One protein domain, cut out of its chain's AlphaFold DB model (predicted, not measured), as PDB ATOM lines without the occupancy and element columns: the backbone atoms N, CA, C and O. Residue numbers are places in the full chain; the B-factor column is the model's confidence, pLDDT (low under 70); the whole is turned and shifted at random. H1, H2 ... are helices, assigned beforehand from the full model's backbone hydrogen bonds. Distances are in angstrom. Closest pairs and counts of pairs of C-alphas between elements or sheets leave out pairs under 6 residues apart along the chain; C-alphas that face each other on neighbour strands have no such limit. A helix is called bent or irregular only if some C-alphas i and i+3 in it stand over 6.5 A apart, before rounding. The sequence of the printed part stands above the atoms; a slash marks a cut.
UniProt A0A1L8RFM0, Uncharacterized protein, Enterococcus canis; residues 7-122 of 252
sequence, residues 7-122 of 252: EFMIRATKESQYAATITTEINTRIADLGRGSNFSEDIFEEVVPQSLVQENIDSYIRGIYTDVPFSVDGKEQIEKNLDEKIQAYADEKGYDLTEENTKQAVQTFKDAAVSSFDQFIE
ATOM      1  N   GLU A   7      25.610  37.325 -16.018       88.56
ATOM      2  CA  GLU A   7      24.251  37.402 -16.573       88.56
ATOM      3  C   GLU A   7      23.676  36.023 -16.901       88.56
ATOM      4  O   GLU A   7      22.471  35.803 -16.788       88.56
ATOM      5  N   PHE A   8      24.529  35.062 -17.266       88.31
ATOM      6  CA  PHE A   8      24.101  33.682 -17.464       88.31
ATOM      7  C   PHE A   8      23.574  33.069 -16.155       88.31
ATOM      8  O   PHE A   8      22.522  32.433 -16.172       88.31
ATOM      9  N   MET A   9      24.255  33.299 -15.026       88.06
ATOM     10  CA  MET A   9      23.818  32.791 -13.720       88.06
ATOM     11  C   MET A   9      22.591  33.529 -13.178       88.06
ATOM     12  O   MET A   9      21.667  32.875 -12.700       88.06
ATOM     13  N   ILE A  10      22.530  34.858 -13.331       88.69
ATOM     14  CA  ILE A  10      21.351  35.670 -12.971       88.69
ATOM     15  C   ILE A  10      20.120  35.238 -13.777       88.69
ATOM     16  O   ILE A  10      19.007  35.173 -13.260       88.69
ATOM     17  N   ARG A  11      20.281  34.929 -15.065       89.75
ATOM     18  CA  ARG A  11      19.162  34.430 -15.866       89.75
ATOM     19  C   ARG A  11      18.697  33.058 -15.382       89.75
ATOM     20  O   ARG A  11      17.496  32.859 -15.245       89.75
ATOM     21  N   ALA A  12      19.618  32.148 -15.070       88.19
ATOM     22  CA  ALA A  12      19.262  30.821 -14.575       88.19
ATOM     23  C   ALA A  12      18.537  30.861 -13.218       88.19
ATOM     24  O   ALA A  12      17.611  30.079 -13.000       88.19
ATOM     25  N   THR A  13      18.888  31.781 -12.307       88.56
ATOM     26  CA  THR A  13      18.130  31.958 -11.052       88.56
ATOM     27  C   THR A  13      16.713  32.469 -11.301       88.56
ATOM     28  O   THR A  13      15.776  32.019 -10.641       88.56
ATOM     29  N   LYS A  14      16.527  33.351 -12.290       89.31
ATOM     30  CA  LYS A  14      15.200  33.845 -12.690       89.31
ATOM     31  C   LYS A  14      14.358  32.755 -13.353       89.31
ATOM     32  O   LYS A  14      13.215  32.550 -12.955       89.31
ATOM     33  N   GLU A  15      14.921  32.023 -14.313       89.75
ATOM     34  CA  GLU A  15      14.226  30.947 -15.038       89.75
ATOM     35  C   GLU A  15      13.846  29.772 -14.125       89.75
ATOM     36  O   GLU A  15      12.770  29.197 -14.273       89.75
ATOM     37  N   SER A  16      14.673  29.467 -13.120       87.88
ATOM     38  CA  SER A  16      14.376  28.438 -12.112       87.88
ATOM     39  C   SER A  16      13.409  28.887 -11.010       87.88
ATOM     40  O   SER A  16      13.082  28.085 -10.132       87.88
ATOM     41  N   GLN A  17      12.952  30.148 -11.032       90.81
ATOM     42  CA  GLN A  17      12.139  30.758  -9.972       90.81
ATOM     43  C   GLN A  17      12.777  30.595  -8.584       90.81
ATOM     44  O   GLN A  17      12.096  30.340  -7.583       90.81
ATOM     45  N   TYR A  18      14.105  30.719  -8.526       88.00
ATOM     46  CA  TYR A  18      14.880  30.441  -7.323       88.00
ATOM     47  C   TYR A  18      14.467  31.351  -6.161       88.00
ATOM     48  O   TYR A  18      14.122  30.856  -5.091       88.00
ATOM     49  N   ALA A  19      14.385  32.665  -6.408       89.75
ATOM     50  CA  ALA A  19      13.970  33.640  -5.402       89.75
ATOM     51  C   ALA A  19      12.556  33.374  -4.868       89.75
ATOM     52  O   ALA A  19      12.341  33.432  -3.664       89.75
ATOM     53  N   ALA A  20      11.600  33.022  -5.734       90.69
ATOM     54  CA  ALA A  20      10.232  32.708  -5.313       90.69
ATOM     55  C   ALA A  20      10.176  31.445  -4.436       90.69
ATOM     56  O   ALA A  20       9.502  31.421  -3.406       90.69
ATOM     57  N   THR A  21      10.930  30.409  -4.819       89.62
ATOM     58  CA  THR A  21      10.991  29.149  -4.064       89.62
ATOM     59  C   THR A  21      11.631  29.374  -2.694       89.62
ATOM     60  O   THR A  21      11.056  28.969  -1.689       89.62
ATOM     61  N   ILE A  22      12.753  30.099  -2.633       89.44
ATOM     62  CA  ILE A  22      13.401  30.464  -1.366       89.44
ATOM     63  C   ILE A  22      12.507  31.347  -0.500       89.44
ATOM     64  O   ILE A  22      12.407  31.113   0.696       89.44
ATOM     65  N   THR A  23      11.812  32.324  -1.083       91.12
ATOM     66  CA  THR A  23      10.879  33.179  -0.329       91.12
ATOM     67  C   THR A  23       9.807  32.337   0.362       91.12
ATOM     68  O   THR A  23       9.480  32.572   1.523       91.12
ATOM     69  N   THR A  24       9.290  31.321  -0.334       90.88
ATOM     70  CA  THR A  24       8.309  30.386   0.231       90.88
ATOM     71  C   THR A  24       8.933  29.531   1.339       90.88
ATOM     72  O   THR A  24       8.348  29.408   2.413       90.88
ATOM     73  N   GLU A  25      10.130  28.977   1.113       89.12
ATOM     74  CA  GLU A  25      10.866  28.170   2.102       89.12
ATOM     75  C   GLU A  25      11.176  28.976   3.383       89.12
ATOM     76  O   GLU A  25      10.958  28.475   4.487       89.12
ATOM     77  N   ILE A  26      11.604  30.238   3.253       89.75
ATOM     78  CA  ILE A  26      11.905  31.136   4.379       89.75
ATOM     79  C   ILE A  26      10.641  31.470   5.171       89.75
ATOM     80  O   ILE A  26      10.626  31.287   6.385       89.75
ATOM     81  N   ASN A  27       9.571  31.930   4.512       90.56
ATOM     82  CA  ASN A  27       8.334  32.287   5.215       90.56
ATOM     83  C   ASN A  27       7.703  31.061   5.900       90.56
ATOM     84  O   ASN A  27       7.276  31.161   7.046       90.56
ATOM     85  N   THR A  28       7.748  29.882   5.264       89.56
ATOM     86  CA  THR A  28       7.308  28.621   5.894       89.56
ATOM     87  C   THR A  28       8.143  28.305   7.133       89.56
ATOM     88  O   THR A  28       7.601  27.956   8.179       89.56
ATOM     89  N   ARG A  29       9.470  28.480   7.060       88.69
ATOM     90  CA  ARG A  29      10.357  28.260   8.208       88.69
ATOM     91  C   ARG A  29      10.062  29.221   9.357       88.69
ATOM     92  O   ARG A  29      10.083  28.796  10.509       88.69
ATOM     93  N   ILE A  30       9.797  30.491   9.059       88.94
ATOM     94  CA  ILE A  30       9.434  31.496  10.064       88.94
ATOM     95  C   ILE A  30       8.087  31.139  10.704       88.94
ATOM     96  O   ILE A  30       7.983  31.167  11.928       88.94
ATOM     97  N   ALA A  31       7.090  30.727   9.917       87.56
ATOM     98  CA  ALA A  31       5.803  30.264  10.435       87.56
ATOM     99  C   ALA A  31       5.951  29.016  11.325       87.56
ATOM    100  O   ALA A  31       5.388  28.970  12.416       87.56
ATOM    101  N   ASP A  32       6.778  28.041  10.929       87.81
ATOM    102  CA  ASP A  32       7.078  26.850  11.733       87.81
ATOM    103  C   ASP A  32       7.757  27.195  13.067       87.81
ATOM    104  O   ASP A  32       7.422  26.616  14.106       87.81
ATOM    105  N   LEU A  33       8.704  28.140  13.052       87.00
ATOM    106  CA  LEU A  33       9.326  28.670  14.267       87.00
ATOM    107  C   LEU A  33       8.281  29.373  15.143       87.00
ATOM    108  O   LEU A  33       8.240  29.137  16.347       87.00
ATOM    109  N   GLY A  34       7.392  30.158  14.527       84.38
ATOM    110  CA  GLY A  34       6.282  30.830  15.193       84.38
ATOM    111  C   GLY A  34       5.354  29.833  15.881       84.38
ATOM    112  O   GLY A  34       5.036  30.003  17.058       84.38
ATOM    113  N   ARG A  35       5.015  28.733  15.198       83.06
ATOM    114  CA  ARG A  35       4.231  27.621  15.752       83.06
ATOM    115  C   ARG A  35       4.923  27.011  16.973       83.06
ATOM    116  O   ARG A  35       4.278  26.772  17.991       83.06
ATOM    117  N   GLY A  36       6.241  26.807  16.903       79.44
ATOM    118  CA  GLY A  36       7.056  26.354  18.038       79.44
ATOM    119  C   GLY A  36       7.079  27.332  19.221       79.44
ATOM    120  O   GLY A  36       7.290  26.915  20.358       79.44
ATOM    121  N   SER A  37       6.810  28.611  18.962       78.44
ATOM    122  CA  SER A  37       6.694  29.692  19.944       78.44
ATOM    123  C   SER A  37       5.240  30.038  20.319       78.44
ATOM    124  O   SER A  37       5.014  31.064  20.952       78.44
ATOM    125  N   ASN A  38       4.266  29.177  19.989       77.12
ATOM    126  CA  ASN A  38       2.823  29.335  20.257       77.12
ATOM    127  C   ASN A  38       2.115  30.489  19.515       77.12
ATOM    128  O   ASN A  38       1.034  30.919  19.922       77.12
ATOM    129  N   PHE A  39       2.677  30.970  18.410       78.00
ATOM    130  CA  PHE A  39       1.963  31.840  17.478       78.00
ATOM    131  C   PHE A  39       1.114  31.014  16.497       78.00
ATOM    132  O   PHE A  39       1.469  29.884  16.154       78.00
ATOM    133  N   SER A  40      -0.007  31.579  16.033       76.25
ATOM    134  CA  SER A  40      -0.806  30.981  14.951       76.25
ATOM    135  C   SER A  40      -0.032  30.981  13.630       76.25
ATOM    136  O   SER A  40       0.739  31.900  13.355       76.25
ATOM    137  N   GLU A  41      -0.271  29.964  12.808       66.31
ATOM    138  CA  GLU A  41       0.467  29.691  11.565       66.31
ATOM    139  C   GLU A  41       0.341  30.830  10.537       66.31
ATOM    140  O   GLU A  41       1.320  31.202   9.895       66.31
ATOM    141  N   ASP A  42      -0.830  31.464  10.488       74.56
ATOM    142  CA  ASP A  42      -1.201  32.462   9.474       74.56
ATOM    143  C   ASP A  42      -0.607  33.867   9.729       74.56
ATOM    144  O   ASP A  42      -0.689  34.758   8.885       74.56
ATOM    145  N   ILE A  43      -0.018  34.111  10.906       78.06
ATOM    146  CA  ILE A  43       0.448  35.455  11.304       78.06
ATOM    147  C   ILE A  43       1.684  35.869  10.506       78.06
ATOM    148  O   ILE A  43       1.869  37.048  10.196       78.06
ATOM    149  N   PHE A  44       2.533  34.895  10.182       78.75
ATOM    150  CA  PHE A  44       3.850  35.125   9.594       78.75
ATOM    151  C   PHE A  44       3.901  34.857   8.089       78.75
ATOM    152  O   PHE A  44       4.987  34.731   7.516       78.75
ATOM    153  N   GLU A  45       2.747  34.818   7.425       73.44
ATOM    154  CA  GLU A  45       2.710  34.879   5.971       73.44
ATOM    155  C   GLU A  45       3.301  36.218   5.485       73.44
ATOM    156  O   GLU A  45       3.008  37.290   6.024       73.44
ATOM    157  N   GLU A  46       4.162  36.137   4.468       81.62
ATOM    158  CA  GLU A  46       4.780  37.285   3.785       81.62
ATOM    159  C   GLU A  46       5.670  38.199   4.653       81.62
ATOM    160  O   GLU A  46       5.904  39.355   4.300       81.62
ATOM    161  N   VAL A  47       6.238  37.696   5.757       85.44
ATOM    162  CA  VAL A  47       7.225  38.448   6.566       85.44
ATOM    163  C   VAL A  47       8.419  38.887   5.719       85.44
ATOM    164  O   VAL A  47       8.895  40.019   5.832       85.44
ATOM    165  N   VAL A  48       8.899  37.989   4.859       89.12
ATOM    166  CA  VAL A  48      10.017  38.245   3.955       89.12
ATOM    167  C   VAL A  48       9.483  38.450   2.536       89.12
ATOM    168  O   VAL A  48       8.981  37.492   1.936       89.12
ATOM    169  N   PRO A  49       9.607  39.661   1.960       90.62
ATOM    170  CA  PRO A  49       9.140  39.930   0.607       90.62
ATOM    171  C   PRO A  49      10.081  39.328  -0.445       90.62
ATOM    172  O   PRO A  49      11.308  39.379  -0.324       90.62
ATOM    173  N   GLN A  50       9.508  38.826  -1.543       90.62
ATOM    174  CA  GLN A  50      10.278  38.214  -2.633       90.62
ATOM    175  C   GLN A  50      11.278  39.183  -3.281       90.62
ATOM    176  O   GLN A  50      12.348  38.759  -3.719       90.62
ATOM    177  N   SER A  51      10.954  40.477  -3.359       90.00
ATOM    178  CA  SER A  51      11.856  41.490  -3.923       90.00
ATOM    179  C   SER A  51      13.164  41.582  -3.139       90.00
ATOM    180  O   SER A  51      14.229  41.592  -3.748       90.00
ATOM    181  N   LEU A  52      13.089  41.546  -1.805       90.56
ATOM    182  CA  LEU A  52      14.262  41.583  -0.934       90.56
ATOM    183  C   LEU A  52      15.125  40.327  -1.108       90.56
ATOM    184  O   LEU A  52      16.352  40.411  -1.171       90.56
ATOM    185  N   VAL A  53      14.485  39.162  -1.242       89.62
ATOM    186  CA  VAL A  53      15.168  37.893  -1.538       89.62
ATOM    187  C   VAL A  53      15.871  37.960  -2.897       89.62
ATOM    188  O   VAL A  53      17.029  37.563  -3.010       89.62
ATOM    189  N   GLN A  54      15.213  38.496  -3.929       90.31
ATOM    190  CA  GLN A  54      15.794  38.639  -5.267       90.31
ATOM    191  C   GLN A  54      17.000  39.586  -5.277       90.31
ATOM    192  O   GLN A  54      18.009  39.256  -5.895       90.31
ATOM    193  N   GLU A  55      16.916  40.737  -4.607       90.00
ATOM    194  CA  GLU A  55      18.022  41.699  -4.517       90.00
ATOM    195  C   GLU A  55      19.242  41.087  -3.828       90.00
ATOM    196  O   GLU A  55      20.356  41.169  -4.347       90.00
ATOM    197  N   ASN A  56      19.021  40.387  -2.715       89.25
ATOM    198  CA  ASN A  56      20.078  39.679  -2.004       89.25
ATOM    199  C   ASN A  56      20.705  38.565  -2.852       89.25
ATOM    200  O   ASN A  56      21.927  38.454  -2.900       89.25
ATOM    201  N   ILE A  57      19.905  37.775  -3.575       87.94
ATOM    202  CA  ILE A  57      20.414  36.744  -4.494       87.94
ATOM    203  C   ILE A  57      21.233  37.376  -5.629       87.94
ATOM    204  O   ILE A  57      22.315  36.884  -5.951       87.94
ATOM    205  N   ASP A  58      20.762  38.466  -6.236       87.88
ATOM    206  CA  ASP A  58      21.485  39.152  -7.310       87.88
ATOM    207  C   ASP A  58      22.819  39.728  -6.799       87.88
ATOM    208  O   ASP A  58      23.850  39.588  -7.466       87.88
ATOM    209  N   SER A  59      22.832  40.322  -5.602       87.44
ATOM    210  CA  SER A  59      24.047  40.795  -4.925       87.44
ATOM    211  C   SER A  59      24.998  39.650  -4.573       87.44
ATOM    212  O   SER A  59      26.203  39.750  -4.821       87.44
ATOM    213  N   TYR A  60      24.470  38.527  -4.084       85.44
ATOM    214  CA  TYR A  60      25.239  37.318  -3.796       85.44
ATOM    215  C   TYR A  60      25.934  36.792  -5.058       85.44
ATOM    216  O   TYR A  60      27.137  36.527  -5.052       85.44
ATOM    217  N   ILE A  61      25.207  36.725  -6.180       86.19
ATOM    218  CA  ILE A  61      25.760  36.342  -7.483       86.19
ATOM    219  C   ILE A  61      26.855  37.319  -7.919       86.19
ATOM    220  O   ILE A  61      27.927  36.880  -8.334       86.19
ATOM    221  N   ARG A  62      26.641  38.634  -7.807       86.75
ATOM    222  CA  ARG A  62      27.674  39.632  -8.142       86.75
ATOM    223  C   ARG A  62      28.943  39.432  -7.316       86.75
ATOM    224  O   ARG A  62      30.035  39.504  -7.878       86.75
ATOM    225  N   GLY A  63      28.828  39.092  -6.032       84.75
ATOM    226  CA  GLY A  63      29.967  38.788  -5.152       84.75
ATOM    227  C   GLY A  63      30.768  37.524  -5.520       84.75
ATOM    228  O   GLY A  63      31.826  37.266  -4.937       84.75
ATOM    229  N   ILE A  64      30.285  36.716  -6.474       84.56
ATOM    230  CA  ILE A  64      31.015  35.574  -7.054       84.56
ATOM    231  C   ILE A  64      31.903  36.019  -8.215       84.56
ATOM    232  O   ILE A  64      33.018  35.521  -8.369       84.56
ATOM    233  N   TYR A  65      31.394  36.935  -9.040       84.50
ATOM    234  CA  TYR A  65      32.066  37.428 -10.246       84.50
ATOM    235  C   TYR A  65      32.908  38.685  -9.994       84.50
ATOM    236  O   TYR A  65      33.667  39.096 -10.869       84.50
ATOM    237  N   THR A  66      32.779  39.283  -8.812       80.69
ATOM    238  CA  THR A  66      33.524  40.462  -8.367       80.69
ATOM    239  C   THR A  66      34.238  40.166  -7.050       80.69
ATOM    240  O   THR A  66      33.816  39.297  -6.289       80.69
ATOM    241  N   ASP A  67      35.295  40.919  -6.749       73.06
ATOM    242  CA  ASP A  67      36.013  40.823  -5.469       73.06
ATOM    243  C   ASP A  67      35.274  41.524  -4.311       73.06
ATOM    244  O   ASP A  67      35.830  41.711  -3.227       73.06
ATOM    245  N   VAL A  68      34.016  41.929  -4.522       75.62
ATOM    246  CA  VAL A  68      33.210  42.600  -3.504       75.62
ATOM    247  C   VAL A  68      32.659  41.548  -2.533       75.62
ATOM    248  O   VAL A  68      31.994  40.599  -2.965       75.62
ATOM    249  N   PRO A  69      32.934  41.663  -1.221       71.12
ATOM    250  CA  PRO A  69      32.341  40.774  -0.235       71.12
ATOM    251  C   PRO A  69      30.824  40.974  -0.205       71.12
ATOM    252  O   PRO A  69      30.337  42.100  -0.151       71.12
ATOM    253  N   PHE A  70      30.090  39.866  -0.253       76.25
ATOM    254  CA  PHE A  70      28.644  39.873  -0.086       76.25
ATOM    255  C   PHE A  70      28.293  39.986   1.400       76.25
ATOM    256  O   PHE A  70      28.936  39.347   2.237       76.25
ATOM    257  N   SER A  71      27.266  40.772   1.700       76.69
ATOM    258  CA  SER A  71      26.587  40.804   2.989       76.69
ATOM    259  C   SER A  71      25.086  40.788   2.732       76.69
ATOM    260  O   SER A  71      24.633  41.320   1.720       76.69
ATOM    261  N   VAL A  72      24.343  40.134   3.619       80.81
ATOM    262  CA  VAL A  72      22.885  40.057   3.536       80.81
ATOM    263  C   VAL A  72      22.282  41.384   3.997       80.81
ATOM    264  O   VAL A  72      22.469  41.783   5.148       80.81
ATOM    265  N   ASP A  73      21.527  42.031   3.111       83.00
ATOM    266  CA  ASP A  73      20.822  43.289   3.359       83.00
ATOM    267  C   ASP A  73      19.349  43.047   3.740       83.00
ATOM    268  O   ASP A  73      18.729  42.059   3.339       83.00
ATOM    269  N   GLY A  74      18.759  43.986   4.490       81.56
ATOM    270  CA  GLY A  74      17.323  43.998   4.818       81.56
ATOM    271  C   GLY A  74      16.916  43.301   6.118       81.56
ATOM    272  O   GLY A  74      15.723  43.131   6.359       81.56
ATOM    273  N   LYS A  75      17.871  42.948   6.988       85.44
ATOM    274  CA  LYS A  75      17.581  42.349   8.306       85.44
ATOM    275  C   LYS A  75      16.687  43.238   9.171       85.44
ATOM    276  O   LYS A  75      15.686  42.763   9.689       85.44
ATOM    277  N   GLU A  76      16.983  44.538   9.227       86.00
ATOM    278  CA  GLU A  76      16.167  45.521   9.957       86.00
ATOM    279  C   GLU A  76      14.723  45.583   9.433       86.00
ATOM    280  O   GLU A  76      13.781  45.757  10.202       86.00
ATOM    281  N   GLN A  77      14.523  45.406   8.121       87.12
ATOM    282  CA  GLN A  77      13.185  45.380   7.531       87.12
ATOM    283  C   GLN A  77      12.415  44.121   7.948       87.12
ATOM    284  O   GLN A  77      11.225  44.204   8.236       87.12
ATOM    285  N   ILE A  78      13.089  42.970   8.008       87.25
ATOM    286  CA  ILE A  78      12.493  41.711   8.471       87.25
ATOM    287  C   ILE A  78      12.139  41.803   9.956       87.25
ATOM    288  O   ILE A  78      11.028  41.438  10.332       87.25
ATOM    289  N   GLU A  79      13.038  42.331  10.788       87.88
ATOM    290  CA  GLU A  79      12.773  42.566  12.213       87.88
ATOM    291  C   GLU A  79      11.563  43.473  12.414       87.88
ATOM    292  O   GLU A  79      10.667  43.139  13.186       87.88
ATOM    293  N   LYS A  80      11.485  44.572  11.657       88.12
ATOM    294  CA  LYS A  80      10.346  45.486  11.713       88.12
ATOM    295  C   LYS A  80       9.037  44.804  11.303       88.12
ATOM    296  O   LYS A  80       8.031  44.967  11.987       88.12
ATOM    297  N   ASN A  81       9.043  44.023  10.222       88.50
ATOM    298  CA  ASN A  81       7.860  43.278   9.782       88.50
ATOM    299  C   ASN A  81       7.411  42.261  10.845       88.50
ATOM    300  O   ASN A  81       6.215  42.107  11.087       88.50
ATOM    301  N   LEU A  82       8.359  41.579  11.495       87.75
ATOM    302  CA  LEU A  82       8.075  40.670  12.606       87.75
ATOM    303  C   LEU A  82       7.464  41.420  13.792       87.75
ATOM    304  O   LEU A  82       6.448  40.974  14.318       87.75
ATOM    305  N   ASP A  83       8.032  42.562  14.179       88.44
ATOM    306  CA  ASP A  83       7.516  43.382  15.278       88.44
ATOM    307  C   ASP A  83       6.080  43.856  15.005       88.44
ATOM    308  O   ASP A  83       5.216  43.722  15.870       88.44
ATOM    309  N   GLU A  84       5.788  44.331  13.790       88.00
ATOM    310  CA  GLU A  84       4.437  44.753  13.394       88.00
ATOM    311  C   GLU A  84       3.421  43.600  13.480       88.00
ATOM    312  O   GLU A  84       2.320  43.776  14.009       88.00
ATOM    313  N   LYS A  85       3.789  42.402  13.008       86.62
ATOM    314  CA  LYS A  85       2.921  41.214  13.049       86.62
ATOM    315  C   LYS A  85       2.709  40.691  14.472       86.62
ATOM    316  O   LYS A  85       1.589  40.327  14.828       86.62
ATOM    317  N   ILE A  86       3.761  40.670  15.291       87.12
ATOM    318  CA  ILE A  86       3.698  40.226  16.690       87.12
ATOM    319  C   ILE A  86       2.853  41.195  17.518       87.12
ATOM    320  O   ILE A  86       2.009  40.743  18.289       87.12
ATOM    321  N   GLN A  87       3.030  42.507  17.329       86.62
ATOM    322  CA  GLN A  87       2.235  43.522  18.018       86.62
ATOM    323  C   GLN A  87       0.752  43.393  17.662       86.62
ATOM    324  O   GLN A  87      -0.083  43.322  18.560       86.62
ATOM    325  N   ALA A  88       0.422  43.274  16.371       86.06
ATOM    326  CA  ALA A  88      -0.960  43.102  15.926       86.06
ATOM    327  C   ALA A  88      -1.618  41.851  16.535       86.06
ATOM    328  O   ALA A  88      -2.772  41.897  16.961       86.06
ATOM    329  N   TYR A  89      -0.878  40.741  16.624       84.25
ATOM    330  CA  TYR A  89      -1.374  39.518  17.253       84.25
ATOM    331  C   TYR A  89      -1.556  39.657  18.770       84.25
ATOM    332  O   TYR A  89      -2.548  39.175  19.323       84.25
ATOM    333  N   ALA A  90      -0.614  40.311  19.450       83.88
ATOM    334  CA  ALA A  90      -0.706  40.557  20.884       83.88
ATOM    335  C   ALA A  90      -1.904  41.447  21.228       83.88
ATOM    336  O   ALA A  90      -2.648  41.120  22.153       83.88
ATOM    337  N   ASP A  91      -2.141  42.496  20.439       84.94
ATOM    338  CA  ASP A  91      -3.289  43.388  20.594       84.94
ATOM    339  C   ASP A  91      -4.617  42.638  20.374       84.94
ATOM    340  O   ASP A  91      -5.568  42.823  21.135       84.94
ATOM    341  N   GLU A  92      -4.688  41.741  19.379       84.88
ATOM    342  CA  GLU A  92      -5.885  40.930  19.098       84.88
ATOM    343  C   GLU A  92      -6.212  39.946  20.233       84.88
ATOM    344  O   GLU A  92      -7.380  39.737  20.573       84.88
ATOM    345  N   LYS A  93      -5.189  39.317  20.821       82.94
ATOM    346  CA  LYS A  93      -5.354  38.309  21.881       82.94
ATOM    347  C   LYS A  93      -5.313  38.889  23.297       82.94
ATOM    348  O   LYS A  93      -5.604  38.160  24.245       82.94
ATOM    349  N   GLY A  94      -4.985  40.171  23.445       78.62
ATOM    350  CA  GLY A  94      -4.832  40.839  24.737       78.62
ATOM    351  C   GLY A  94      -3.606  40.369  25.528       78.62
ATOM    352  O   GLY A  94      -3.670  40.298  26.754       78.62
ATOM    353  N   TYR A  95      -2.516  40.002  24.846       78.69
ATOM    354  CA  TYR A  95      -1.261  39.613  25.494       78.69
ATOM    355  C   TYR A  95      -0.440  40.836  25.913       78.69
ATOM    356  O   TYR A  95      -0.294  41.787  25.148       78.69
ATOM    357  N   ASP A  96       0.159  40.782  27.106       75.12
ATOM    358  CA  ASP A  96       1.104  41.800  27.569       75.12
ATOM    359  C   ASP A  96       2.538  41.435  27.150       75.12
ATOM    360  O   ASP A  96       3.157  40.508  27.676       75.12
ATOM    361  N   LEU A  97       3.071  42.176  26.178       72.75
ATOM    362  CA  LEU A  97       4.434  42.000  25.665       72.75
ATOM    363  C   LEU A  97       5.510  42.613  26.583       72.75
ATOM    364  O   LEU A  97       6.699  42.504  26.279       72.75
ATOM    365  N   THR A  98       5.127  43.264  27.688       72.00
ATOM    366  CA  THR A  98       6.071  43.896  28.625       72.00
ATOM    367  C   THR A  98       6.636  42.940  29.674       72.00
ATOM    368  O   THR A  98       7.626  43.276  30.326       72.00
ATOM    369  N   GLU A  99       6.075  41.733  29.811       76.00
ATOM    370  CA  GLU A  99       6.636  40.697  30.679       76.00
ATOM    371  C   GLU A  99       8.008  40.223  30.173       76.00
ATOM    372  O   GLU A  99       8.167  39.848  29.011       76.00
ATOM    373  N   GLU A 100       9.002  40.177  31.064       76.81
ATOM    374  CA  GLU A 100      10.402  39.891  30.707       76.81
ATOM    375  C   GLU A 100      10.576  38.527  30.010       76.81
ATOM    376  O   GLU A 100      11.288  38.417  29.012       76.81
ATOM    377  N   ASN A 101       9.861  37.495  30.475       72.56
ATOM    378  CA  ASN A 101       9.896  36.157  29.872       72.56
ATOM    379  C   ASN A 101       9.304  36.145  28.454       72.56
ATOM    380  O   ASN A 101       9.841  35.492  27.558       72.56
ATOM    381  N   THR A 102       8.217  36.887  28.241       74.75
ATOM    382  CA  THR A 102       7.554  37.026  26.939       74.75
ATOM    383  C   THR A 102       8.444  37.805  25.978       74.75
ATOM    384  O   THR A 102       8.676  37.367  24.852       74.75
ATOM    385  N   LYS A 103       9.048  38.901  26.444       80.69
ATOM    386  CA  LYS A 103      10.003  39.704  25.677       80.69
ATOM    387  C   LYS A 103      11.230  38.897  25.248       80.69
ATOM    388  O   LYS A 103      11.648  38.983  24.094       80.69
ATOM    389  N   GLN A 104      11.786  38.076  26.141       82.31
ATOM    390  CA  GLN A 104      12.922  37.211  25.819       82.31
ATOM    391  C   GLN A 104      12.547  36.110  24.813       82.31
ATOM    392  O   GLN A 104      13.326  35.825  23.900       82.31
ATOM    393  N   ALA A 105      11.357  35.514  24.934       79.31
ATOM    394  CA  ALA A 105      10.870  34.509  23.988       79.31
ATOM    395  C   ALA A 105      10.647  35.100  22.586       79.31
ATOM    396  O   ALA A 105      11.101  34.524  21.596       79.31
ATOM    397  N   VAL A 106      10.028  36.283  22.509       83.81
ATOM    398  CA  VAL A 106       9.849  37.059  21.270       83.81
ATOM    399  C   VAL A 106      11.202  37.383  20.643       83.81
ATOM    400  O   VAL A 106      11.387  37.147  19.453       83.81
ATOM    401  N   GLN A 107      12.170  37.869  21.424       86.31
ATOM    402  CA  GLN A 107      13.497  38.184  20.896       86.31
ATOM    403  C   GLN A 107      14.209  36.937  20.358       86.31
ATOM    404  O   GLN A 107      14.721  36.962  19.246       86.31
ATOM    405  N   THR A 108      14.158  35.821  21.091       85.88
ATOM    406  CA  THR A 108      14.745  34.544  20.647       85.88
ATOM    407  C   THR A 108      14.129  34.068  19.328       85.88
ATOM    408  O   THR A 108      14.837  33.581  18.447       85.88
ATOM    409  N   PHE A 109      12.812  34.224  19.174       86.31
ATOM    410  CA  PHE A 109      12.114  33.918  17.928       86.31
ATOM    411  C   PHE A 109      12.563  34.831  16.780       86.31
ATOM    412  O   PHE A 109      12.882  34.328  15.701       86.31
ATOM    413  N   LYS A 110      12.647  36.150  17.009       87.19
ATOM    414  CA  LYS A 110      13.110  37.113  15.999       87.19
ATOM    415  C   LYS A 110      14.536  36.815  15.545       87.19
ATOM    416  O   LYS A 110      14.774  36.720  14.343       87.19
ATOM    417  N   ASP A 111      15.445  36.563  16.481       89.38
ATOM    418  CA  ASP A 111      16.835  36.215  16.178       89.38
ATOM    419  C   ASP A 111      16.909  34.925  15.337       89.38
ATOM    420  O   ASP A 111      17.654  34.847  14.358       89.38
ATOM    421  N   ALA A 112      16.088  33.917  15.660       86.94
ATOM    422  CA  ALA A 112      16.007  32.672  14.893       86.94
ATOM    423  C   ALA A 112      15.400  32.867  13.489       86.94
ATOM    424  O   ALA A 112      15.832  32.211  12.533       86.94
ATOM    425  N   ALA A 113      14.419  33.760  13.342       86.62
ATOM    426  CA  ALA A 113      13.803  34.101  12.063       86.62
ATOM    427  C   ALA A 113      14.786  34.848  11.143       86.62
ATOM    428  O   ALA A 113      14.966  34.455   9.989       86.62
ATOM    429  N   VAL A 114      15.489  35.856  11.671       88.12
ATOM    430  CA  VAL A 114      16.536  36.597  10.944       88.12
ATOM    431  C   VAL A 114      17.704  35.677  10.588       88.12
ATOM    432  O   VAL A 114      18.160  35.670   9.446       88.12
ATOM    433  N   SER A 115      18.143  34.820  11.515       87.06
ATOM    434  CA  SER A 115      19.195  33.835  11.236       87.06
ATOM    435  C   SER A 115      18.776  32.817  10.170       87.06
ATOM    436  O   SER A 115      19.616  32.389   9.377       87.06
ATOM    437  N   SER A 116      17.492  32.446  10.113       85.12
ATOM    438  CA  SER A 116      16.975  31.590   9.040       85.12
ATOM    439  C   SER A 116      17.075  32.300   7.689       85.12
ATOM    440  O   SER A 116      17.565  31.701   6.736       85.12
ATOM    441  N   PHE A 117      16.686  33.577   7.603       85.44
ATOM    442  CA  PHE A 117      16.839  34.370   6.378       85.44
ATOM    443  C   PHE A 117      18.291  34.381   5.877       85.44
ATOM    444  O   PHE A 117      18.533  34.038   4.719       85.44
ATOM    445  N   ASP A 118      19.254  34.661   6.761       83.38
ATOM    446  CA  ASP A 118      20.683  34.622   6.427       83.38
ATOM    447  C   ASP A 118      21.104  33.262   5.861       83.38
ATOM    448  O   ASP A 118      21.744  33.190   4.813       83.38
ATOM    449  N   GLN A 119      20.705  32.171   6.519       82.56
ATOM    450  CA  GLN A 119      21.102  30.816   6.141       82.56
ATOM    451  C   GLN A 119      20.544  30.378   4.777       82.56
ATOM    452  O   GLN A 119      21.194  29.613   4.063       82.56
ATOM    453  N   PHE A 120      19.338  30.822   4.416       79.94
ATOM    454  CA  PHE A 120      18.739  30.507   3.117       79.94
ATOM    455  C   PHE A 120      19.330  31.353   1.981       79.94
ATOM    456  O   PHE A 120      19.466  30.854   0.863       79.94
ATOM    457  N   ILE A 121      19.687  32.613   2.252       78.50
ATOM    458  CA  ILE A 121      20.300  33.512   1.264       78.50
ATOM    459  C   ILE A 121      21.775  33.167   1.033       78.50
ATOM    460  O   ILE A 121      22.231  33.115  -0.114       78.50
ATOM    461  N   GLU A 122      22.535  32.911   2.098       73.38
ATOM    462  CA  GLU A 122      23.923  32.476   1.998       73.38
ATOM    463  C   GLU A 122      23.979  31.025   1.547       73.38
ATOM    464  O   GLU A 122      24.079  30.104   2.351       73.38
TER     465      GLU A 122
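AT A GLANCE: This is residues 7 to 122 of the 252 residues of an uncharacterized protein of Enterococcus canis (UniProt A0A1L8RFM0). The model is an elongated stack of helices, in which H2 and H6, two of the three longest helices along with H5, lie side by side and run opposite ways. H5 folds back from H6 as a hairpin that splays toward its link, with the short H3 between H5 and H2, while H4 slants across the start of H2 and H1 makes the far end of the body. The printed part has 116 residues with six named helices, H1 to H6 in order along the chain, and no named strand; the class is all helix. It is only just compact, close to loose, with a radius of gyration of the C-alphas of 16.0 A, and it is only just a rod, spanning 51 by 26 by 19 A.

IN THESE COORDINATES: The longest helix is H6, residues 100 to 121, 31.7 A from C-alpha 100 at (10.402, 39.891, 30.707) to C-alpha 121 at (20.300, 33.512, 1.264). H2 is residues 18 to 36, 26.9 A, and H5 is residues 75 to 93, 27.0 A. H4 is residues 50 to 65, 23.1 A. H1, residues 7 to 15, begins at C-alpha 7 at (24.251, 37.402, -16.573) and measures 12.0 A. H3 is residues 41 to 44 and only just irregular: C-alphas 41 and 44 are 6.7 A apart.

HOW THE PARTS SIT: H6 touches H2 at a shallow tilt of 21 degrees, opposite ways; their closest C-alphas are those of Ile 30 and Ala 113, 5.5 A apart. H5 and H6 form a helical hairpin at a steep tilt of 41 degrees, touching through residues 75 to 82 of H5 and 110 to 114 of H6, with the C-alphas of Lys 75 and Val 114 closest at 6.4 A. H2 and H5 are apart. H3 touches H2, closest at the C-alphas of Ala 31 and Phe 44, 5.3 A, and H5, closest at those of Ile 43 and Lys 85, 6.5 A. H4 touches H2 at a steep tilt of 59 degrees, opposite ways, with the C-alphas of Ala 19 and Gln 54 closest at 5.3 A. H4 and H6 only just touch, with 3 pairs of C-alphas within 8 A, the closest those of Ile 57 and Ile 121 at 6.6 A. H1 and H4 only just touch, also with 3 pairs, the closest the C-alphas of Ile 10 and Asp 58 at 6.6 A, at a shallow tilt of 28 degrees, opposite ways. Every O i to N i+4 pair is within hydrogen-bond range in H1, H2, H5 and H6, and 11 of 12 are in H4; H3 is too short for such a pair.

THE WHOLE: The two C-alphas farthest apart, those of Phe 8 and Glu 99, are 51.7 A apart. Residues 98 to 104, of which 100 to 104 belong to H6, stand free. The printed part has no cut and no long link. Its mean pLDDT is 84.3, and residue 41 is the one printed residue under 70.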